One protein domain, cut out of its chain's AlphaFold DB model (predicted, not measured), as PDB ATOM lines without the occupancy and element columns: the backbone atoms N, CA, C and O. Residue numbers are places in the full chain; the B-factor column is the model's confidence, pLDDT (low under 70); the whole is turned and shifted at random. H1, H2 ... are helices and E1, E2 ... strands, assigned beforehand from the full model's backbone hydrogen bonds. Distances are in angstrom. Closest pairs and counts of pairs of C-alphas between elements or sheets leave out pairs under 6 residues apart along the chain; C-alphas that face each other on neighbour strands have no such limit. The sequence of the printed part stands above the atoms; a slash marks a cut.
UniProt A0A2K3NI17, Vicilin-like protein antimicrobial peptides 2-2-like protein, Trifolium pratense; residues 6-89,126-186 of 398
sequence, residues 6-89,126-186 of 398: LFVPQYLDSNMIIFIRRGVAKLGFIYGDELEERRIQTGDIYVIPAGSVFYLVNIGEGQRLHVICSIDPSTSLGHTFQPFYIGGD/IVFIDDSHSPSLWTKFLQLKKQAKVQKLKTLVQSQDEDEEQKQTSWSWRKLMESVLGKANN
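This is residues 6 to 89 and 126 to 186 of the 398 residues of the protein "Vicilin-like protein antimicrobial peptides 2-2-like protein" of Trifolium pratense (UniProt A0A2K3NI17). A small sandwich of strands, the three-stranded sheet E5 E2 E7 partly face to face with a larger, strongly twisted sheet of E1, E3, E4, E6, E8 and E9, makes the body. After E9 the chain runs out to a small helical hairpin, H1 and H2, well away from the strands, and the long helix H3 comes back until its residues 180 to 184 graze the larger sheet. The printed part has 145 residues, with nine named strands followed by three named helices; neighbour strands in both sheets are antiparallel, and the class is mixed, helices and strands. The whole is loose, with a radius of gyration of the C-alphas of 18.4 A and spans of 48 by 40 by 29 A.

E1 is residues 6 to 12, from C-alpha 6 at (214.297, 300.510, 366.124). E2, residues 15 to 22, is 21.7 A long; E3, 24 to 31, 21.2 A; and E4, 34 to 41, 22.4 A. E5 is residues 44 to 48, E6 54 to 58, and E7, 66 to 72, is 19.8 A long. E8 is residues 83 to 85, and E9, 126 to 128, begins at (218.634, 300.427, 369.575). H1 is residues 137 to 142, H2 146 to 156, 15.8 A long, and H3 166 to 184, 26.6 A long, ending at C-alpha 184 at (206.518, 301.648, 356.584).

In the larger, branched sheet E1 has E6 on one side, with N 7 and O 56 2.8 A apart, within hydrogen-bond range. On the other side of E1 are E8 beside residues 10 to 12, N 84 to O 11 2.8 A, and E9 beside residues 6 to 7, N 6 to O 127 2.8 A. E3 has E6 on one side, N 57 to O 26 2.8 A, and E4 on the other, N 25 to O 40 2.8 A; E3 and E4 form a hairpin. In the second sheet E2 is the inner strand, with N 48 to O 16 2.8 A towards E5 and N 17 to O 70 2.8 A towards E7. The two sheets form a sandwich, two sheets face to face, their strands at 13 degrees; the closest C-alphas of E2 and E4 are those of Ile 20 and Gln 41, 6.1 A apart. H3 only grazes the branched sheet, where the C-alphas of Lys 26 and Ala 184, the closest of E3 and H3, are 6.5 A apart. H1 and H2 only just touch, with 3 pairs of C-alphas within 8 A, the closest being those of Phe 141 and Lys 149 at 6.5 A; they form a helical hairpin, at a shallow tilt of 23 degrees, opposite ways. H1 and H3 are apart. Every O i to N i+4 pair is within hydrogen-bond range in H1, against 5 of 7 in H2 and 12 of 15 in H3.

The C-alphas of Ser 74 and Glu 164, the two farthest apart, are 50.1 A apart. Residues 90 to 125 are not printed, and C-alphas 89 and 126 are 12.3 A apart across the cut. Of the links that are printed whole, none is long. Residues 132 to 139, of which 137 to 139 belong to H1, stand free, as do residues 154 to 169, of which 154 to 156 belong to H2 and 166 to 169 to H3. Mean pLDDT of the printed part is 74.4, and residues 130 to 186 are under 70.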
ATOM      1  N   LEU A   6     215.088 299.432 365.547       91.38
ATOM      2  CA  LEU A   6     214.297 300.510 366.124       91.38
ATOM      3  C   LEU A   6     215.159 301.238 367.155       91.38
ATOM      4  O   LEU A   6     215.671 300.614 368.081       91.38
ATOM      5  N   PHE A   7     215.282 302.551 367.014       93.75
ATOM      6  CA  PHE A   7     215.679 303.433 368.099       93.75
ATOM      7  C   PHE A   7     214.424 303.734 368.913       93.75
ATOM      8  O   PHE A   7     213.467 304.296 368.376       93.75
ATOM      9  N   VAL A   8     214.395 303.253 370.155       92.44
ATOM     10  CA  VAL A   8     213.166 303.160 370.953       92.44
ATOM     11  C   VAL A   8     212.519 304.530 371.212       92.44
ATOM     12  O   VAL A   8     213.231 305.539 371.244       92.44
ATOM     13  N   PRO A   9     211.186 304.572 371.427       94.12
ATOM     14  CA  PRO A   9     210.471 305.804 371.743       94.12
ATOM     15  C   PRO A   9     211.065 306.543 372.939       94.12
ATOM     16  O   PRO A   9     211.204 305.966 374.022       94.12
ATOM     17  N   GLN A  10     211.388 307.815 372.738       95.19
ATOM     18  CA  GLN A  10     211.995 308.687 373.741       95.19
ATOM     19  C   GLN A  10     211.728 310.158 373.418       95.19
ATOM     20  O   GLN A  10     211.368 310.481 372.290       95.19
ATOM     21  N   TYR A  11     211.967 311.043 374.376       94.75
ATOM     22  CA  TYR A  11     212.137 312.477 374.128       94.75
ATOM     23  C   TYR A  11     213.468 312.946 374.717       94.75
ATOM     24  O   TYR A  11     214.055 312.263 375.560       94.75
ATOM     25  N   LEU A  12     213.954 314.100 374.268       94.56
ATOM     26  CA  LEU A  12     215.146 314.751 374.816       94.56
ATOM     27  C   LEU A  12     214.746 316.047 375.511       94.56
ATOM     28  O   LEU A  12     213.771 316.677 375.117       94.56
ATOM     29  N   ASP A  13     215.527 316.495 376.483       94.44
ATOM     30  CA  ASP A  13     215.418 317.851 377.049       94.44
ATOM     31  C   ASP A  13     216.073 318.941 376.175       94.44
ATOM     32  O   ASP A  13     216.238 320.077 376.611       94.44
ATOM     33  N   SER A  14     216.474 318.589 374.955       94.44
ATOM     34  CA  SER A  14     217.259 319.425 374.050       94.44
ATOM     35  C   SER A  14     216.708 319.317 372.631       94.44
ATOM     36  O   SER A  14     216.240 318.249 372.225       94.44
ATOM     37  N   ASN A  15     216.777 320.407 371.865       94.56
ATOM     38  CA  ASN A  15     216.418 320.371 370.450       94.56
ATOM     39  C   ASN A  15     217.441 319.525 369.681       94.56
ATOM     40  O   ASN A  15     218.647 319.627 369.918       94.56
ATOM     41  N   MET A  16     216.968 318.717 368.735       95.00
ATOM     42  CA  MET A  16     217.812 317.870 367.897       95.00
ATOM     43  C   MET A  16     217.533 318.126 366.420       95.00
ATOM     44  O   MET A  16     216.391 318.072 365.971       95.00
ATOM     45  N   ILE A  17     218.592 318.326 365.644       97.56
ATOM     46  CA  ILE A  17     218.543 318.266 364.185       97.56
ATOM     47  C   ILE A  17     219.123 316.928 363.761       97.56
ATOM     48  O   ILE A  17     220.250 316.594 364.130       97.56
ATOM     49  N   ILE A  18     218.378 316.172 362.962       97.50
ATOM     50  CA  ILE A  18     218.878 314.955 362.328       97.50
ATOM     51  C   ILE A  18     219.173 315.218 360.857       97.50
ATOM     52  O   ILE A  18     218.384 315.855 360.169       97.50
ATOM     53  N   PHE A  19     220.295 314.691 360.376       98.12
ATOM     54  CA  PHE A  19     220.655 314.617 358.966       98.12
ATOM     55  C   PHE A  19     220.884 313.157 358.576       98.12
ATOM     56  O   PHE A  19     221.739 312.464 359.147       98.12
ATOM     57  N   ILE A  20     220.138 312.666 357.589       98.00
ATOM     58  CA  ILE A  20     220.269 311.290 357.112       98.00
ATOM     59  C   ILE A  20     221.415 311.216 356.108       98.00
ATOM     60  O   ILE A  20     221.260 311.453 354.914       98.00
ATOM     61  N   ARG A  21     222.592 310.822 356.593       96.38
ATOM     62  CA  ARG A  21     223.779 310.631 355.751       96.38
ATOM     63  C   ARG A  21     223.630 309.449 354.795       96.38
ATOM     64  O   ARG A  21     224.164 309.478 353.691       96.38
ATOM     65  N   ARG A  22     223.016 308.353 355.254       96.06
ATOM     66  CA  ARG A  22     222.880 307.119 354.468       96.06
ATOM     67  C   ARG A  22     221.695 306.296 354.933       96.06
ATOM     68  O   ARG A  22     221.539 306.092 356.133       96.06
ATOM     69  N   GLY A  23     220.974 305.714 353.984       95.50
ATOM     70  CA  GLY A  23     219.870 304.797 354.236       95.50
ATOM     71  C   GLY A  23     218.514 305.485 354.188       95.50
ATOM     72  O   GLY A  23     218.398 306.637 353.766       95.50
ATOM     73  N   VAL A  24     217.497 304.737 354.607       95.31
ATOM     74  CA  VAL A  24     216.106 305.182 354.666       95.31
ATOM     75  C   VAL A  24     215.517 304.747 356.001       95.31
ATOM     76  O   VAL A  24     215.719 303.611 356.441       95.31
ATOM     77  N   ALA A  25     214.792 305.652 356.643       95.06
ATOM     78  CA  ALA A  25     214.156 305.416 357.922       95.06
ATOM     79  C   ALA A  25     212.684 305.823 357.901       95.06
ATOM     80  O   ALA A  25     212.251 306.649 357.101       95.06
ATOM     81  N   LYS A  26     211.931 305.257 358.837       94.31
ATOM     82  CA  LYS A  26     210.671 305.831 359.292       94.31
ATOM     83  C   LYS A  26     210.932 306.589 360.589       94.31
ATOM     84  O   LYS A  26     211.432 305.991 361.542       94.31
ATOM     85  N   LEU A  27     210.586 307.867 360.616       95.06
ATOM     86  CA  LEU A  27     210.550 308.703 361.810       95.06
ATOM     87  C   LEU A  27     209.110 308.765 362.303       95.06
ATOM     88  O   LEU A  27     208.245 309.249 361.582       95.06
ATOM     89  N   GLY A  28     208.858 308.263 363.506       92.25
ATOM     90  CA  GLY A  28     207.607 308.530 364.206       92.25
ATOM     91  C   GLY A  28     207.834 309.597 365.262       92.25
ATOM     92  O   GLY A  28     208.859 309.556 365.940       92.25
ATOM     93  N   PHE A  29     206.916 310.544 365.398       91.06
ATOM     94  CA  PHE A  29     207.019 311.633 366.361       91.06
ATOM     95  C   PHE A  29     205.640 312.130 366.788       91.06
ATOM     96  O   PHE A  29     204.673 312.010 366.043       91.06
ATOM     97  N   ILE A  30     205.547 312.666 368.000       86.94
ATOM     98  CA  ILE A  30     204.328 313.316 368.476       86.94
ATOM     99  C   ILE A  30     204.337 314.770 368.011       86.94
ATOM    100  O   ILE A  30     205.307 315.491 368.253       86.94
ATOM    101  N   TYR A  31     203.261 315.190 367.352       83.50
ATOM    102  CA  TYR A  31     203.035 316.569 366.939       83.50
ATOM    103  C   TYR A  31     201.643 317.018 367.383       83.50
ATOM    104  O   TYR A  31     200.645 316.376 367.057       83.50
ATOM    105  N   GLY A  32     201.579 318.096 368.168       80.56
ATOM    106  CA  GLY A  32     200.378 318.400 368.946       80.56
ATOM    107  C   GLY A  32     200.077 317.238 369.895       80.56
ATOM    108  O   GLY A  32     200.902 316.923 370.750       80.56
ATOM    109  N   ASP A  33     198.948 316.566 369.675       80.19
ATOM    110  CA  ASP A  33     198.511 315.391 370.443       80.19
ATOM    111  C   ASP A  33     198.436 314.104 369.592       80.19
ATOM    112  O   ASP A  33     197.943 313.072 370.057       80.19
ATOM    113  N   GLU A  34     198.920 314.135 368.344       82.19
ATOM    114  CA  GLU A  34     198.859 312.997 367.421       82.19
ATOM    115  C   GLU A  34     200.234 312.381 367.147       82.19
ATOM    116  O   GLU A  34     201.264 313.057 367.133       82.19
ATOM    117  N   LEU A  35     200.245 311.064 366.907       84.88
ATOM    118  CA  LEU A  35     201.406 310.373 366.356       84.88
ATOM    119  C   LEU A  35     201.448 310.584 364.847       84.88
ATOM    120  O   LEU A  35     200.615 310.045 364.117       84.88
ATOM    121  N   GLU A  36     202.485 311.272 364.400       85.06
ATOM    122  CA  GLU A  36     202.840 311.415 363.000       85.06
ATOM    123  C   GLU A  36     203.966 310.445 362.632       85.06
ATOM    124  O   GLU A  36     204.855 310.137 363.431       85.06
ATOM    125  N   GLU A  37     203.921 309.927 361.406       87.69
ATOM    126  CA  GLU A  37     204.948 309.038 360.861       87.69
ATOM    127  C   GLU A  37     205.374 309.529 359.480       87.69
ATOM    128  O   GLU A  37     204.545 309.755 358.601       87.69
ATOM    129  N   ARG A  38     206.685 309.639 359.270       88.69
ATOM    130  CA  ARG A  38     207.270 310.153 358.034       88.69
ATOM    131  C   ARG A  38     208.375 309.243 357.530       88.69
ATOM    132  O   ARG A  38     209.188 308.732 358.307       88.69
ATOM    133  N   ARG A  39     208.434 309.060 356.213       94.12
ATOM    134  CA  ARG A  39     209.578 308.424 355.562       94.12
ATOM    135  C   ARG A  39     210.660 309.479 355.354       94.12
ATOM    136  O   ARG A  39     210.401 310.491 354.713       94.12
ATOM    137  N   ILE A  40     211.854 309.212 355.874       95.81
ATOM    138  CA  ILE A  40     213.035 310.058 355.697       95.81
ATOM    139  C   ILE A  40     214.154 309.272 355.018       95.81
ATOM    140  O   ILE A  40     214.340 308.077 355.265       95.81
ATOM    141  N   GLN A  41     214.901 309.928 354.145       96.38
ATOM    142  CA  GLN A  41     215.898 309.304 353.283       96.38
ATOM    143  C   GLN A  41     217.199 310.095 353.240       96.38
ATOM    144  O   GLN A  41     217.320 311.170 353.810       96.38
ATOM    145  N   THR A  42     218.193 309.539 352.555       97.44
ATOM    146  CA  THR A  42     219.510 310.160 352.402       97.44
ATOM    147  C   THR A  42     219.404 311.598 351.874       97.44
ATOM    148  O   THR A  42     218.764 311.837 350.853       97.44
ATOM    149  N   GLY A  43     220.037 312.538 352.579       97.06
ATOM    150  CA  GLY A  43     219.957 313.977 352.316       97.06
ATOM    151  C   GLY A  43     218.946 314.722 353.192       97.06
ATOM    152  O   GLY A  43     219.080 315.934 353.348       97.06
ATOM    153  N   ASP A  44     217.979 314.028 353.800       98.25
ATOM    154  CA  ASP A  44     216.932 314.676 354.591       98.25
ATOM    155  C   ASP A  44     217.464 315.248 355.904       98.25
ATOM    156  O   ASP A  44     218.208 314.592 356.642       98.25
ATOM    157  N   ILE A  45     217.000 316.456 356.204       98.06
ATOM    158  CA  ILE A  45     217.132 317.158 357.473       98.06
ATOM    159  C   ILE A  45     215.756 317.221 358.134       98.06
ATOM    160  O   ILE A  45     214.754 317.501 357.473       98.06
ATOM    161  N   TYR A  46     215.711 316.982 359.442       97.44
ATOM    162  CA  TYR A  46     214.497 317.146 360.238       97.44
ATOM    163  C   TYR A  46     214.816 317.697 361.629       97.44
ATOM    164  O   TYR A  46     215.832 317.334 362.225       97.44
ATOM    165  N   VAL A  47     213.939 318.559 362.146       96.50
ATOM    166  CA  VAL A  47     214.058 319.151 363.486       96.50
ATOM    167  C   VAL A  47     213.102 318.454 364.442       96.50
ATOM    168  O   VAL A  47     211.899 318.401 364.204       96.50
ATOM    169  N   ILE A  48     213.640 317.949 365.546       94.56
ATOM    170  CA  ILE A  48     212.897 317.348 366.651       94.56
ATOM    171  C   ILE A  48     213.003 318.308 367.843       94.56
ATOM    172  O   ILE A  48     214.086 318.432 368.425       94.56
ATOM    173  N   PRO A  49     211.918 319.017 368.202       93.19
ATOM    174  CA  PRO A  49     211.935 319.935 369.334       93.19
ATOM    175  C   PRO A  49     212.146 319.210 370.667       93.19
ATOM    176  O   PRO A  49     211.698 318.073 370.844       93.19
ATOM    177  N   ALA A  50     212.763 319.895 371.630       93.19
ATOM    178  CA  ALA A  50     212.869 319.415 373.005       93.19
ATOM    179  C   ALA A  50     211.486 319.004 373.554       93.19
ATOM    180  O   ALA A  50     210.472 319.648 373.290       93.19
ATOM    181  N   GLY A  51     211.435 317.900 374.297       91.00
ATOM    182  CA  GLY A  51     210.212 317.319 374.853       91.00
ATOM    183  C   GLY A  51     209.344 316.545 373.854       91.00
ATOM    184  O   GLY A  51     208.455 315.810 374.280       91.00
ATOM    185  N   SER A  52     209.607 316.640 372.547       91.69
ATOM    186  CA  SER A  52     208.840 315.897 371.542       91.69
ATOM    187  C   SER A  52     209.251 314.429 371.545       91.69
ATOM    188  O   SER A  52     210.421 314.090 371.354       91.69
ATOM    189  N   VAL A  53     208.281 313.541 371.759       94.62
ATOM    190  CA  VAL A  53     208.516 312.097 371.702       94.62
ATOM    191  C   VAL A  53     208.745 311.688 370.257       94.62
ATOM    192  O   VAL A  53     207.948 312.031 369.389       94.62
ATOM    193  N   PHE A  54     209.789 310.907 370.006       95.62
ATOM    194  CA  PHE A  54     210.094 310.357 368.695       95.62
ATOM    195  C   PHE A  54     210.671 308.943 368.780       95.62
ATOM    196  O   PHE A  54     211.106 308.475 369.834       95.62
ATOM    197  N   TYR A  55     210.690 308.261 367.640       95.31
ATOM    198  CA  TYR A  55     211.392 307.005 367.424       95.31
ATOM    199  C   TYR A  55     211.875 306.913 365.969       95.31
ATOM    200  O   TYR A  55     211.295 307.519 365.068       95.31
ATOM    201  N   LEU A  56     212.916 306.116 365.714       96.00
ATOM    202  CA  LEU A  56     213.418 305.865 364.356       96.00
ATOM    203  C   LEU A  56     213.418 304.375 364.051       96.00
ATOM    204  O   LEU A  56     213.899 303.574 364.843       96.00
ATOM    205  N   VAL A  57     212.942 303.996 362.874       94.06
ATOM    206  CA  VAL A  57     212.982 302.616 362.381       94.06
ATOM    207  C   VAL A  57     213.836 302.582 361.127       94.06
ATOM    208  O   VAL A  57     213.533 303.281 360.162       94.06
ATOM    209  N   ASN A  58     214.878 301.749 361.100       94.00
ATOM    210  CA  ASN A  58     215.592 301.466 359.861       94.00
ATOM    211  C   ASN A  58     214.762 300.507 359.000       94.00
ATOM    212  O   ASN A  58     214.662 299.313 359.299       94.00
ATOM    213  N   ILE A  59     214.200 301.055 357.927       90.31
ATOM    214  CA  ILE A  59     213.342 300.351 356.969       90.31
ATOM    215  C   ILE A  59     214.088 300.015 355.672       90.31
ATOM    216  O   ILE A  59     213.506 299.437 354.761       90.31
ATOM    217  N   GLY A  60     215.372 300.375 355.579       85.06
ATOM    218  CA  GLY A  60     216.225 300.008 354.459       85.06
ATOM    219  C   GLY A  60     216.471 298.500 354.416       85.06
ATOM    220  O   GLY A  60     216.886 297.887 355.404       85.06
ATOM    221  N   GLU A  61     216.251 297.894 353.252       82.50
ATOM    222  CA  GLU A  61     216.556 296.484 353.024       82.50
ATOM    223  C   GLU A  61     218.073 296.291 352.910       82.50
ATOM    224  O   GLU A  61     218.716 296.800 351.997       82.50
ATOM    225  N   GLY A  62     218.675 295.599 353.881       83.50
ATOM    226  CA  GLY A  62     220.107 295.266 353.872       83.50
ATOM    227  C   GLY A  62     221.075 296.447 354.052       83.50
ATOM    228  O   GLY A  62     222.278 296.224 354.170       83.50
ATOM    229  N   GLN A  63     220.589 297.690 354.127       89.88
ATOM    230  CA  GLN A  63     221.425 298.882 354.278       89.88
ATOM    231  C   GLN A  63     221.420 299.423 355.717       89.88
ATOM    232  O   GLN A  63     220.375 299.614 356.343       89.88
ATOM    233  N   ARG A  64     222.611 299.733 356.243       94.94
ATOM    234  CA  ARG A  64     222.760 300.459 357.512       94.94
ATOM    235  C   ARG A  64     222.308 301.911 357.369       94.94
ATOM    236  O   ARG A  64     222.820 302.634 356.511       94.94
ATOM    237  N   LEU A  65     221.454 302.346 358.290       96.50
ATOM    238  CA  LEU A  65     221.056 303.739 358.456       96.50
ATOM    239  C   LEU A  65     222.118 304.503 359.260       96.50
ATOM    240  O   LEU A  65     222.458 304.106 360.382       96.50
ATOM    241  N   HIS A  66     222.651 305.581 358.684       96.75
ATOM    242  CA  HIS A  66     223.590 306.504 359.322       96.75
ATOM    243  C   HIS A  66     222.928 307.875 359.464       96.75
ATOM    244  O   HIS A  66     222.554 308.487 358.463       96.75
ATOM    245  N   VAL A  67     222.834 308.347 360.703       97.25
ATOM    246  CA  VAL A  67     222.247 309.638 361.065       97.25
ATOM    247  C   VAL A  67     223.334 310.468 361.735       97.25
ATOM    248  O   VAL A  67     224.042 309.957 362.602       97.25
ATOM    249  N   ILE A  68     223.494 311.714 361.301       97.50
ATOM    250  CA  ILE A  68     224.299 312.721 361.995       97.50
ATOM    251  C   ILE A  68     223.320 313.586 362.776       97.50
ATOM    252  O   ILE A  68     222.350 314.073 362.199       97.50
ATOM    253  N   CYS A  69     223.567 313.755 364.071       96.12
ATOM    254  CA  CYS A  69     222.729 314.579 364.928       96.12
ATOM    255  C   CYS A  69     223.508 315.816 365.369       96.12
ATOM    256  O   CYS A  69     224.642 315.692 365.830       96.12
ATOM    257  N   SER A  70     222.876 316.978 365.266       95.50
ATOM    258  CA  SER A  70     223.253 318.163 366.029       95.50
ATOM    259  C   SER A  70     222.273 318.310 367.189       95.50
ATOM    260  O   SER A  70     221.068 318.130 367.010       95.50
ATOM    261  N   ILE A  71     222.800 318.573 368.381       93.00
ATOM    262  CA  ILE A  71     222.016 318.743 369.601       93.00
ATOM    263  C   ILE A  71     222.499 320.024 370.262       93.00
ATOM    264  O   ILE A  71     223.699 320.160 370.503       93.00
ATOM    265  N   ASP A  72     221.571 320.932 370.559       83.81
ATOM    266  CA  ASP A  72     221.856 322.120 371.360       83.81
ATOM    267  C   ASP A  72     221.459 321.873 372.824       83.81
ATOM    268  O   ASP A  72     220.262 321.852 373.127       83.81
ATOM    269  N   PRO A  73     222.425 321.673 373.742       83.19
ATOM    270  CA  PRO A  73     222.141 321.478 375.156       83.19
ATOM    271  C   PRO A  73     221.971 322.802 375.920       83.19
ATOM    272  O   PRO A  73     221.904 322.763 377.145       83.19
ATOM    273  N   SER A  74     221.918 323.967 375.258       77.81
ATOM    274  CA  SER A  74     221.822 325.280 375.925       77.81
ATOM    275  C   SER A  74     220.629 325.403 376.884       77.81
ATOM    276  O   SER A  74     220.700 326.134 377.873       77.81
ATOM    277  N   THR A  75     219.556 324.651 376.625       72.25
ATOM    278  CA  THR A  75     218.347 324.582 377.457       72.25
ATOM    279  C   THR A  75     218.225 323.287 378.265       72.25
ATOM    280  O   THR A  75     217.172 323.036 378.851       72.25
ATOM    281  N   SER A  76     219.258 322.439 378.275       84.00
ATOM    282  CA  SER A  76     219.233 321.147 378.965       84.00
ATOM    283  C   SER A  76     219.212 321.308 380.489       84.00
ATOM    284  O   SER A  76     219.677 322.302 381.048       84.00
ATOM    285  N   LEU A  77     218.695 320.291 381.184       79.50
ATOM    286  CA  LEU A  77     218.680 320.220 382.649       79.50
ATOM    287  C   LEU A  77     220.083 320.064 383.262       79.50
ATOM    288  O   LEU A  77     220.243 320.243 384.471       79.50
ATOM    289  N   GLY A  78     221.085 319.690 382.463       77.44
ATOM    290  CA  GLY A  78     222.460 319.490 382.911       77.44
ATOM    291  C   GLY A  78     223.492 320.086 381.958       77.44
ATOM    292  O   GLY A  78     223.183 320.860 381.062       77.44
ATOM    293  N   HIS A  79     224.753 319.693 382.142       74.50
ATOM    294  CA  HIS A  79     225.853 320.108 381.260       74.50
ATOM    295  C   HIS A  79     225.809 319.441 379.870       74.50
ATOM    296  O   HIS A  79     226.593 319.786 378.991       74.50
ATOM    297  N   THR A  80     224.933 318.452 379.682       85.06
ATOM    298  CA  THR A  80     224.720 317.714 378.433       85.06
ATOM    299  C   THR A  80     223.260 317.290 378.337       85.06
ATOM    300  O   THR A  80     222.586 317.222 379.364       85.06
ATOM    301  N   PHE A  81     222.811 316.947 377.130       90.00
ATOM    302  CA  PHE A  81     221.444 316.505 376.873       90.00
ATOM    303  C   PHE A  81     221.095 315.210 377.624       90.00
ATOM    304  O   PHE A  81     221.931 314.321 377.810       90.00
ATOM    305  N   GLN A  82     219.825 315.075 377.998       91.81
ATOM    306  CA  GLN A  82     219.279 313.898 378.668       91.81
ATOM    307  C   GLN A  82     218.203 313.228 377.807       91.81
ATOM    308  O   GLN A  82     217.185 313.856 377.493       91.81
ATOM    309  N   PRO A  83     218.382 311.947 377.433       93.00
ATOM    310  CA  PRO A  83     217.320 311.154 376.838       93.00
ATOM    311  C   PRO A  83     216.394 310.559 377.903       93.00
ATOM    312  O   PRO A  83     216.834 309.911 378.853       93.00
ATOM    313  N   PHE A  84     215.090 310.697 377.687       94.06
ATOM    314  CA  PHE A  84     214.039 310.109 378.510       94.06
ATOM    315  C   PHE A  84     213.335 309.018 377.711       94.06
ATOM    316  O   PHE A  84     212.454 309.279 376.888       94.06
ATOM    317  N   TYR A  85     213.745 307.771 377.929       94.25
ATOM    318  CA  TYR A  85     213.184 306.629 377.216       94.25
ATOM    319  C   TYR A  85     211.781 306.303 377.727       94.25
ATOM    320  O   TYR A  85     211.576 306.054 378.914       94.25
ATOM    321  N   ILE A  86     210.809 306.258 376.820       91.12
ATOM    322  CA  ILE A  86     209.448 305.790 377.106       91.12
ATOM    323  C   ILE A  86     209.389 304.277 376.905       91.12
ATOM    324  O   ILE A  86     208.880 303.551 377.759       91.12
ATOM    325  N   GLY A  87     209.948 303.793 375.794       85.44
ATOM    326  CA  GLY A  87     210.106 302.366 375.524       85.44
ATOM    327  C   GLY A  87     211.396 301.809 376.126       85.44
ATOM    328  O   GLY A  87     212.417 302.487 376.147       85.44
ATOM    329  N   GLY A  88     211.363 300.561 376.588       84.31
ATOM    330  CA  GLY A  88     212.531 299.892 377.162       84.31
ATOM    331  C   GLY A  88     212.141 298.866 378.218       84.31
ATOM    332  O   GLY A  88     210.959 298.599 378.435       84.31
ATOM    333  N   ASP A  89     213.144 298.291 378.876       82.19
ATOM    334  CA  ASP A  89     212.928 297.479 380.076       82.19
ATOM    335  C   ASP A  89     212.734 298.350 381.336       82.19
ATOM    336  O   ASP A  89     212.709 299.580 381.266       82.19
ATOM    337  N   ILE A 126     218.827 300.909 370.942       90.75
ATOM    338  CA  ILE A 126     218.634 300.427 369.575       90.75
ATOM    339  C   ILE A 126     218.399 298.924 369.639       90.75
ATOM    340  O   ILE A 126     219.302 298.158 369.976       90.75
ATOM    341  N   VAL A 127     217.191 298.505 369.281       87.44
ATOM    342  CA  VAL A 127     216.767 297.106 369.329       87.44
ATOM    343  C   VAL A 127     216.497 296.568 367.936       87.44
ATOM    344  O   VAL A 127     216.022 297.286 367.059       87.44
ATOM    345  N   PHE A 128     216.790 295.289 367.719       85.62
ATOM    346  CA  PHE A 128     216.315 294.601 366.524       85.62
ATOM    347  C   PHE A 128     214.828 294.340 366.659       85.62
ATOM    348  O   PHE A 128     214.345 293.974 367.732       85.62
ATOM    349  N   ILE A 129     214.114 294.548 365.561       78.12
ATOM    350  CA  ILE A 129     212.668 294.387 365.563       78.12
ATOM    351  C   ILE A 129     212.292 292.919 365.248       78.12
ATOM    352  O   ILE A 129     211.240 292.456 365.680       78.12
ATOM    353  N   ASP A 130     213.188 292.140 364.609       68.81
ATOM    354  CA  ASP A 130     213.117 290.667 364.563       68.81
ATOM    355  C   ASP A 130     214.254 289.988 365.358       68.81
ATOM    356  O   ASP A 130     215.350 290.532 365.507       68.81
ATOM    357  N   ASP A 131     213.993 288.781 365.876       54.94
ATOM    358  CA  ASP A 131     215.001 287.962 366.567       54.94
ATOM    359  C   ASP A 131     215.926 287.203 365.579       54.94
ATOM    360  O   ASP A 131     216.907 286.599 366.011       54.94
ATOM    361  N   SER A 132     215.653 287.208 364.263       54.28
ATOM    362  CA  SER A 132     216.446 286.459 363.270       54.28
ATOM    363  C   SER A 132     217.710 287.188 362.802       54.28
ATOM    364  O   SER A 132     218.633 286.535 362.321       54.28
ATOM    365  N   HIS A 133     217.783 288.508 362.986       48.97
ATOM    366  CA  HIS A 133     218.937 289.348 362.634       48.97
ATOM    367  C   HIS A 133     219.673 289.909 363.855       48.97
ATOM    368  O   HIS A 133     220.718 290.547 363.711       48.97
ATOM    369  N   SER A 134     219.177 289.632 365.064       48.31
ATOM    370  CA  SER A 134     219.932 289.824 366.300       48.31
ATOM    371  C   SER A 134     221.233 289.004 366.226       48.31
ATOM    372  O   SER A 134     221.157 287.775 366.132       48.31
ATOM    373  N   PRO A 135     222.434 289.619 366.306       52.75
ATOM    374  CA  PRO A 135     223.678 288.870 366.391       52.75
ATOM    375  C   PRO A 135     223.573 287.880 367.545       52.75
ATOM    376  O   PRO A 135     223.206 288.272 368.658       52.75
ATOM    377  N   SER A 136     223.884 286.608 367.284       50.25
ATOM    378  CA  SER A 136     223.813 285.576 368.318       50.25
ATOM    379  C   SER A 136     224.576 286.039 369.565       50.25
ATOM    380  O   SER A 136     225.596 286.735 369.468       50.25
ATOM    381  N   LEU A 137     224.112 285.643 370.754       49.00
ATOM    382  CA  LEU A 137     224.809 285.936 372.014       49.00
ATOM    383  C   LEU A 137     226.296 285.532 371.948       49.00
ATOM    384  O   LEU A 137     227.140 286.178 372.570       49.00
ATOM    385  N   TRP A 138     226.617 284.535 371.120       38.62
ATOM    386  CA  TRP A 138     227.967 284.089 370.784       38.62
ATOM    387  C   TRP A 138     228.779 285.086 369.952       38.62
ATOM    388  O   TRP A 138     229.945 285.326 370.262       38.62
ATOM    389  N   THR A 139     228.182 285.721 368.946       54.38
ATOM    390  CA  THR A 139     228.833 286.763 368.135       54.38
ATOM    391  C   THR A 139     229.179 287.980 369.001       54.38
ATOM    392  O   THR A 139     230.303 288.479 368.948       54.38
ATOM    393  N   LYS A 140     228.259 288.388 369.889       54.00
ATOM    394  CA  LYS A 140     228.503 289.443 370.890       54.00
ATOM    395  C   LYS A 140     229.539 289.022 371.941       54.00
ATOM    396  O   LYS A 140     230.360 289.835 372.352       54.00
ATOM    397  N   PHE A 141     229.536 287.759 372.382       53.53
ATOM    398  CA  PHE A 141     230.539 287.224 373.310       53.53
ATOM    399  C   PHE A 141     231.948 287.251 372.710       53.53
ATOM    400  O   PHE A 141     232.897 287.651 373.386       53.53
ATOM    401  N   LEU A 142     232.098 286.866 371.439       54.91
ATOM    402  CA  LEU A 142     233.390 286.830 370.750       54.91
ATOM    403  C   LEU A 142     234.046 288.216 370.656       54.91
ATOM    404  O   LEU A 142     235.272 288.296 370.761       54.91
ATOM    405  N   GLN A 143     233.247 289.283 370.577       58.16
ATOM    406  CA  GLN A 143     233.700 290.678 370.520       58.16
ATOM    407  C   GLN A 143     234.114 291.275 371.882       58.16
ATOM    408  O   GLN A 143     234.724 292.342 371.926       58.16
ATOM    409  N   LEU A 144     233.845 290.604 373.009       57.06
ATOM    410  CA  LEU A 144     234.208 291.115 374.337       57.06
ATOM    411  C   LEU A 144     235.714 290.988 374.642       57.06
ATOM    412  O   LEU A 144     236.365 289.992 374.304       57.06
ATOM    413  N   LYS A 145     236.257 291.968 375.383       61.75
ATOM    414  CA  LYS A 145     237.606 291.896 375.979       61.75
ATOM    415  C   LYS A 145     237.709 290.696 376.940       61.75
ATOM    416  O   LYS A 145     236.729 290.299 377.573       61.75
ATOM    417  N   LYS A 146     238.912 290.120 377.076       50.91
ATOM    418  CA  LYS A 146     239.172 288.827 377.757       50.91
ATOM    419  C   LYS A 146     238.601 288.738 379.185       50.91
ATOM    420  O   LYS A 146     238.115 287.684 379.573       50.91
ATOM    421  N   GLN A 147     238.596 289.841 379.936       47.09
ATOM    422  CA  GLN A 147     238.062 289.902 381.306       47.09
ATOM    423  C   GLN A 147     236.520 289.872 381.357       47.09
ATOM    424  O   GLN A 147     235.949 289.163 382.184       47.09
ATOM    425  N   ALA A 148     235.838 290.543 380.421       55.28
ATOM    426  CA  ALA A 148     234.374 290.541 380.320       55.28
ATOM    427  C   ALA A 148     233.819 289.179 379.855       55.28
ATOM    428  O   ALA A 148     232.727 288.781 380.260       55.28
ATOM    429  N   LYS A 149     234.596 288.422 379.065       53.06
ATOM    430  CA  LYS A 149     234.259 287.039 378.675       53.06
ATOM    431  C   LYS A 149     234.122 286.117 379.891       53.06
ATOM    432  O   LYS A 149     233.175 285.341 379.954       53.06
ATOM    433  N   VAL A 150     235.016 286.234 380.879       57.56
ATOM    434  CA  VAL A 150     235.022 285.370 382.078       57.56
ATOM    435  C   VAL A 150     233.825 285.645 382.993       57.56
ATOM    436  O   VAL A 150     233.233 284.705 383.520       57.56
ATOM    437  N   GLN A 151     233.419 286.909 383.151       55.25
ATOM    438  CA  GLN A 151     232.207 287.252 383.907       55.25
ATOM    439  C   GLN A 151     230.939 286.731 383.224       55.25
ATOM    440  O   GLN A 151     230.107 286.123 383.888       55.25
ATOM    441  N   LYS A 152     230.826 286.898 381.899       51.12
ATOM    442  CA  LYS A 152     229.645 286.473 381.128       51.12
ATOM    443  C   LYS A 152     229.500 284.945 381.072       51.12
ATOM    444  O   LYS A 152     228.388 284.436 381.138       51.12
ATOM    445  N   LEU A 153     230.623 284.216 381.041       50.66
ATOM    446  CA  LEU A 153     230.669 282.752 381.177       50.66
ATOM    447  C   LEU A 153     230.104 282.267 382.520       50.66
ATOM    448  O   LEU A 153     229.393 281.270 382.542       50.66
ATOM    449  N   LYS A 154     230.359 282.979 383.627       49.59
ATOM    450  CA  LYS A 154     229.778 282.630 384.937       49.59
ATOM    451  C   LYS A 154     228.259 282.811 384.971       49.59
ATOM    452  O   LYS A 154     227.577 282.020 385.610       49.59
ATOM    453  N   THR A 155     227.739 283.823 384.278       48.56
ATOM    454  CA  THR A 155     226.297 284.117 384.227       48.56
ATOM    455  C   THR A 155     225.532 283.129 383.340       48.56
ATOM    456  O   THR A 155     224.432 282.725 383.689       48.56
ATOM    457  N   LEU A 156     226.128 282.697 382.221       47.56
ATOM    458  CA  LEU A 156     225.524 281.752 381.265       47.56
ATOM    459  C   LEU A 156     225.392 280.318 381.804       47.56
ATOM    460  O   LEU A 156     224.494 279.595 381.391       47.56
ATOM    461  N   VAL A 157     226.262 279.911 382.733       45.38
ATOM    462  CA  VAL A 157     226.191 278.592 383.393       45.38
ATOM    463  C   VAL A 157     225.047 278.526 384.418       45.38
ATOM    464  O   VAL A 157     224.635 277.439 384.800       45.38
ATOM    465  N   GLN A 158     224.499 279.672 384.840       39.09
ATOM    466  CA  GLN A 158     223.435 279.751 385.849       39.09
ATOM    467  C   GLN A 158     222.015 279.882 385.274       39.09
ATOM    468  O   GLN A 158     221.067 279.866 386.048       39.09
ATOM    469  N   SER A 159     221.842 280.017 383.954       40.00
ATOM    470  CA  SER A 159     220.542 280.337 383.335       40.00
ATOM    471  C   SER A 159     220.013 279.259 382.379       40.00
ATOM    472  O   SER A 159     219.320 279.584 381.417       40.00
ATOM    473  N   GLN A 160     220.373 277.992 382.588       33.06
ATOM    474  CA  GLN A 160     219.720 276.862 381.920       33.06
ATOM    475  C   GLN A 160     218.527 276.428 382.765       33.06
ATOM    476  O   GLN A 160     218.715 275.613 383.653       33.06
ATOM    477  N   ASP A 161     217.371 277.058 382.554       38.25
ATOM    478  CA  ASP A 161     216.022 276.528 382.818       38.25
ATOM    479  C   ASP A 161     215.030 277.696 382.714       38.25
ATOM    480  O   ASP A 161     214.793 278.376 383.702       38.25
ATOM    481  N   GLU A 162     214.499 277.983 381.516       36.22
ATOM    482  CA  GLU A 162     213.261 278.773 381.319       36.22
ATOM    483  C   GLU A 162     212.848 278.800 379.824       36.22
ATOM    484  O   GLU A 162     212.775 279.851 379.193       36.22
ATOM    485  N   ASP A 163     212.567 277.637 379.226       36.62
ATOM    486  CA  ASP A 163     212.106 277.543 377.829       36.62
ATOM    487  C   ASP A 163     210.764 276.801 377.711       36.62
ATOM    488  O   ASP A 163     210.711 275.700 377.182       36.62
ATOM    489  N   GLU A 164     209.653 277.419 378.138       32.88
ATOM    490  CA  GLU A 164     208.314 277.050 377.618       32.88
ATOM    491  C   GLU A 164     207.336 278.228 377.372       32.88
ATOM    492  O   GLU A 164     206.380 278.068 376.613       32.88
ATOM    493  N   GLU A 165     207.583 279.456 377.852       39.22
ATOM    494  CA  GLU A 165     206.645 280.592 377.652       39.22
ATOM    495  C   GLU A 165     206.930 281.506 376.431       39.22
ATOM    496  O   GLU A 165     206.137 282.398 376.119       39.22
ATOM    497  N   GLN A 166     208.014 281.293 375.671       38.97
ATOM    498  CA  GLN A 166     208.421 282.177 374.553       38.97
ATOM    499  C   GLN A 166     207.489 282.159 373.320       38.97
ATOM    500  O   GLN A 166     207.577 283.035 372.455       38.97
ATOM    501  N   LYS A 167     206.574 281.189 373.202       36.34
ATOM    502  CA  LYS A 167     205.766 281.013 371.979       36.34
ATOM    503  C   LYS A 167     204.619 282.021 371.829       36.34
ATOM    504  O   LYS A 167     204.304 282.396 370.701       36.34
ATOM    505  N   GLN A 168     204.017 282.507 372.920       35.00
ATOM    506  CA  GLN A 168     202.916 283.485 372.835       35.00
ATOM    507  C   GLN A 168     203.403 284.917 372.578       35.00
ATOM    508  O   GLN A 168     202.790 285.649 371.799       35.00
ATOM    509  N   THR A 169     204.524 285.317 373.180       40.00
ATOM    510  CA  THR A 169     205.118 286.645 372.967       40.00
ATOM    511  C   THR A 169     205.630 286.793 371.535       40.00
ATOM    512  O   THR A 169     205.347 287.804 370.896       40.00
ATOM    513  N   SER A 170     206.286 285.764 370.987       39.38
ATOM    514  CA  SER A 170     206.801 285.745 369.607       39.38
ATOM    515  C   SER A 170     205.727 286.054 368.549       39.38
ATOM    516  O   SER A 170     205.979 286.800 367.601       39.38
ATOM    517  N   TRP A 171     204.503 285.543 368.723       30.06
ATOM    518  CA  TRP A 171     203.414 285.757 367.763       30.06
ATOM    519  C   TRP A 171     202.828 287.179 367.823       30.06
ATOM    520  O   TRP A 171     202.501 287.753 366.783       30.06
ATOM    521  N   SER A 172     202.766 287.779 369.019       52.50
ATOM    522  CA  SER A 172     202.394 289.191 369.207       52.50
ATOM    523  C   SER A 172     203.431 290.130 368.580       52.50
ATOM    524  O   SER A 172     203.079 291.044 367.834       52.50
ATOM    525  N   TRP A 173     204.720 289.837 368.784       47.56
ATOM    526  CA  TRP A 173     205.816 290.608 368.200       47.56
ATOM    527  C   TRP A 173     205.860 290.515 366.674       47.56
ATOM    528  O   TRP A 173     206.100 291.534 366.045       47.56
ATOM    529  N   ARG A 174     205.549 289.363 366.055       49.88
ATOM    530  CA  ARG A 174     205.446 289.247 364.584       49.88
ATOM    531  C   ARG A 174     204.332 290.109 363.983       49.88
ATOM    532  O   ARG A 174     204.558 290.749 362.963       49.88
ATOM    533  N   LYS A 175     203.163 290.193 364.624       53.88
ATOM    534  CA  LYS A 175     202.075 291.081 364.167       53.88
ATOM    535  C   LYS A 175     202.393 292.558 364.395       53.88
ATOM    536  O   LYS A 175     202.108 293.390 363.539       53.88
ATOM    537  N   LEU A 176     203.002 292.889 365.535       53.62
ATOM    538  CA  LEU A 176     203.483 294.242 365.817       53.62
ATOM    539  C   LEU A 176     204.562 294.642 364.800       53.62
ATOM    540  O   LEU A 176     204.551 295.757 364.293       53.62
ATOM    541  N   MET A 177     205.410 293.695 364.411       53.88
ATOM    542  CA  MET A 177     206.421 293.834 363.369       53.88
ATOM    543  C   MET A 177     205.862 294.077 361.979       53.88
ATOM    544  O   MET A 177     206.252 295.037 361.318       53.88
ATOM    545  N   GLU A 178     204.935 293.229 361.544       57.16
ATOM    546  CA  GLU A 178     204.216 293.409 360.284       57.16
ATOM    547  C   GLU A 178     203.472 294.749 360.270       57.16
ATOM    548  O   GLU A 178     203.415 295.398 359.236       57.16
ATOM    549  N   SER A 179     202.980 295.233 361.413       60.03
ATOM    550  CA  SER A 179     202.392 296.573 361.522       60.03
ATOM    551  C   SER A 179     203.444 297.687 361.414       60.03
ATOM    552  O   SER A 179     203.269 298.618 360.632       60.03
ATOM    553  N   VAL A 180     204.560 297.603 362.148       60.78
ATOM    554  CA  VAL A 180     205.596 298.654 362.187       60.78
ATOM    555  C   VAL A 180     206.347 298.766 360.857       60.78
ATOM    556  O   VAL A 180     206.542 299.886 360.380       60.78
ATOM    557  N   LEU A 181     206.738 297.633 360.258       58.00
ATOM    558  CA  LEU A 181     207.454 297.561 358.976       58.00
ATOM    559  C   LEU A 181     206.509 297.524 357.768       58.00
ATOM    560  O   LEU A 181     206.798 298.148 356.752       58.00
ATOM    561  N   GLY A 182     205.368 296.838 357.857       50.88
ATOM    562  CA  GLY A 182     204.404 296.761 356.755       50.88
ATOM    563  C   GLY A 182     203.670 298.078 356.512       50.88
ATOM    564  O   GLY A 182     203.423 298.417 355.358       50.88
ATOM    565  N   LYS A 183     203.412 298.890 357.553       52.06
ATOM    566  CA  LYS A 183     202.992 300.288 357.346       52.06
ATOM    567  C   LYS A 183     204.110 301.130 356.735       52.06
ATOM    568  O   LYS A 183     203.805 301.979 355.912       52.06
ATOM    569  N   ALA A 184     205.379 300.866 357.069       50.31
ATOM    570  CA  ALA A 184     206.518 301.648 356.584       50.31
ATOM    571  C   ALA A 184     206.747 301.578 355.064       50.31
ATOM    572  O   ALA A 184     207.212 302.551 354.469       50.31
ATOM    573  N   ASN A 185     206.394 300.453 354.437       49.22
ATOM    574  CA  ASN A 185     206.474 300.291 352.983       49.22
ATOM    575  C   ASN A 185     205.378 301.067 352.227       49.22
ATOM    576  O   ASN A 185     205.549 301.323 351.040       49.22
ATOM    577  N   ASN A 186     204.308 301.484 352.915       51.56
ATOM    578  CA  ASN A 186     203.174 302.237 352.363       51.56
ATOM    579  C   ASN A 186     203.095 303.685 352.894       51.56
ATOM    580  O   ASN A 186     202.033 304.304 352.819       51.56
TER     581      ASN A 186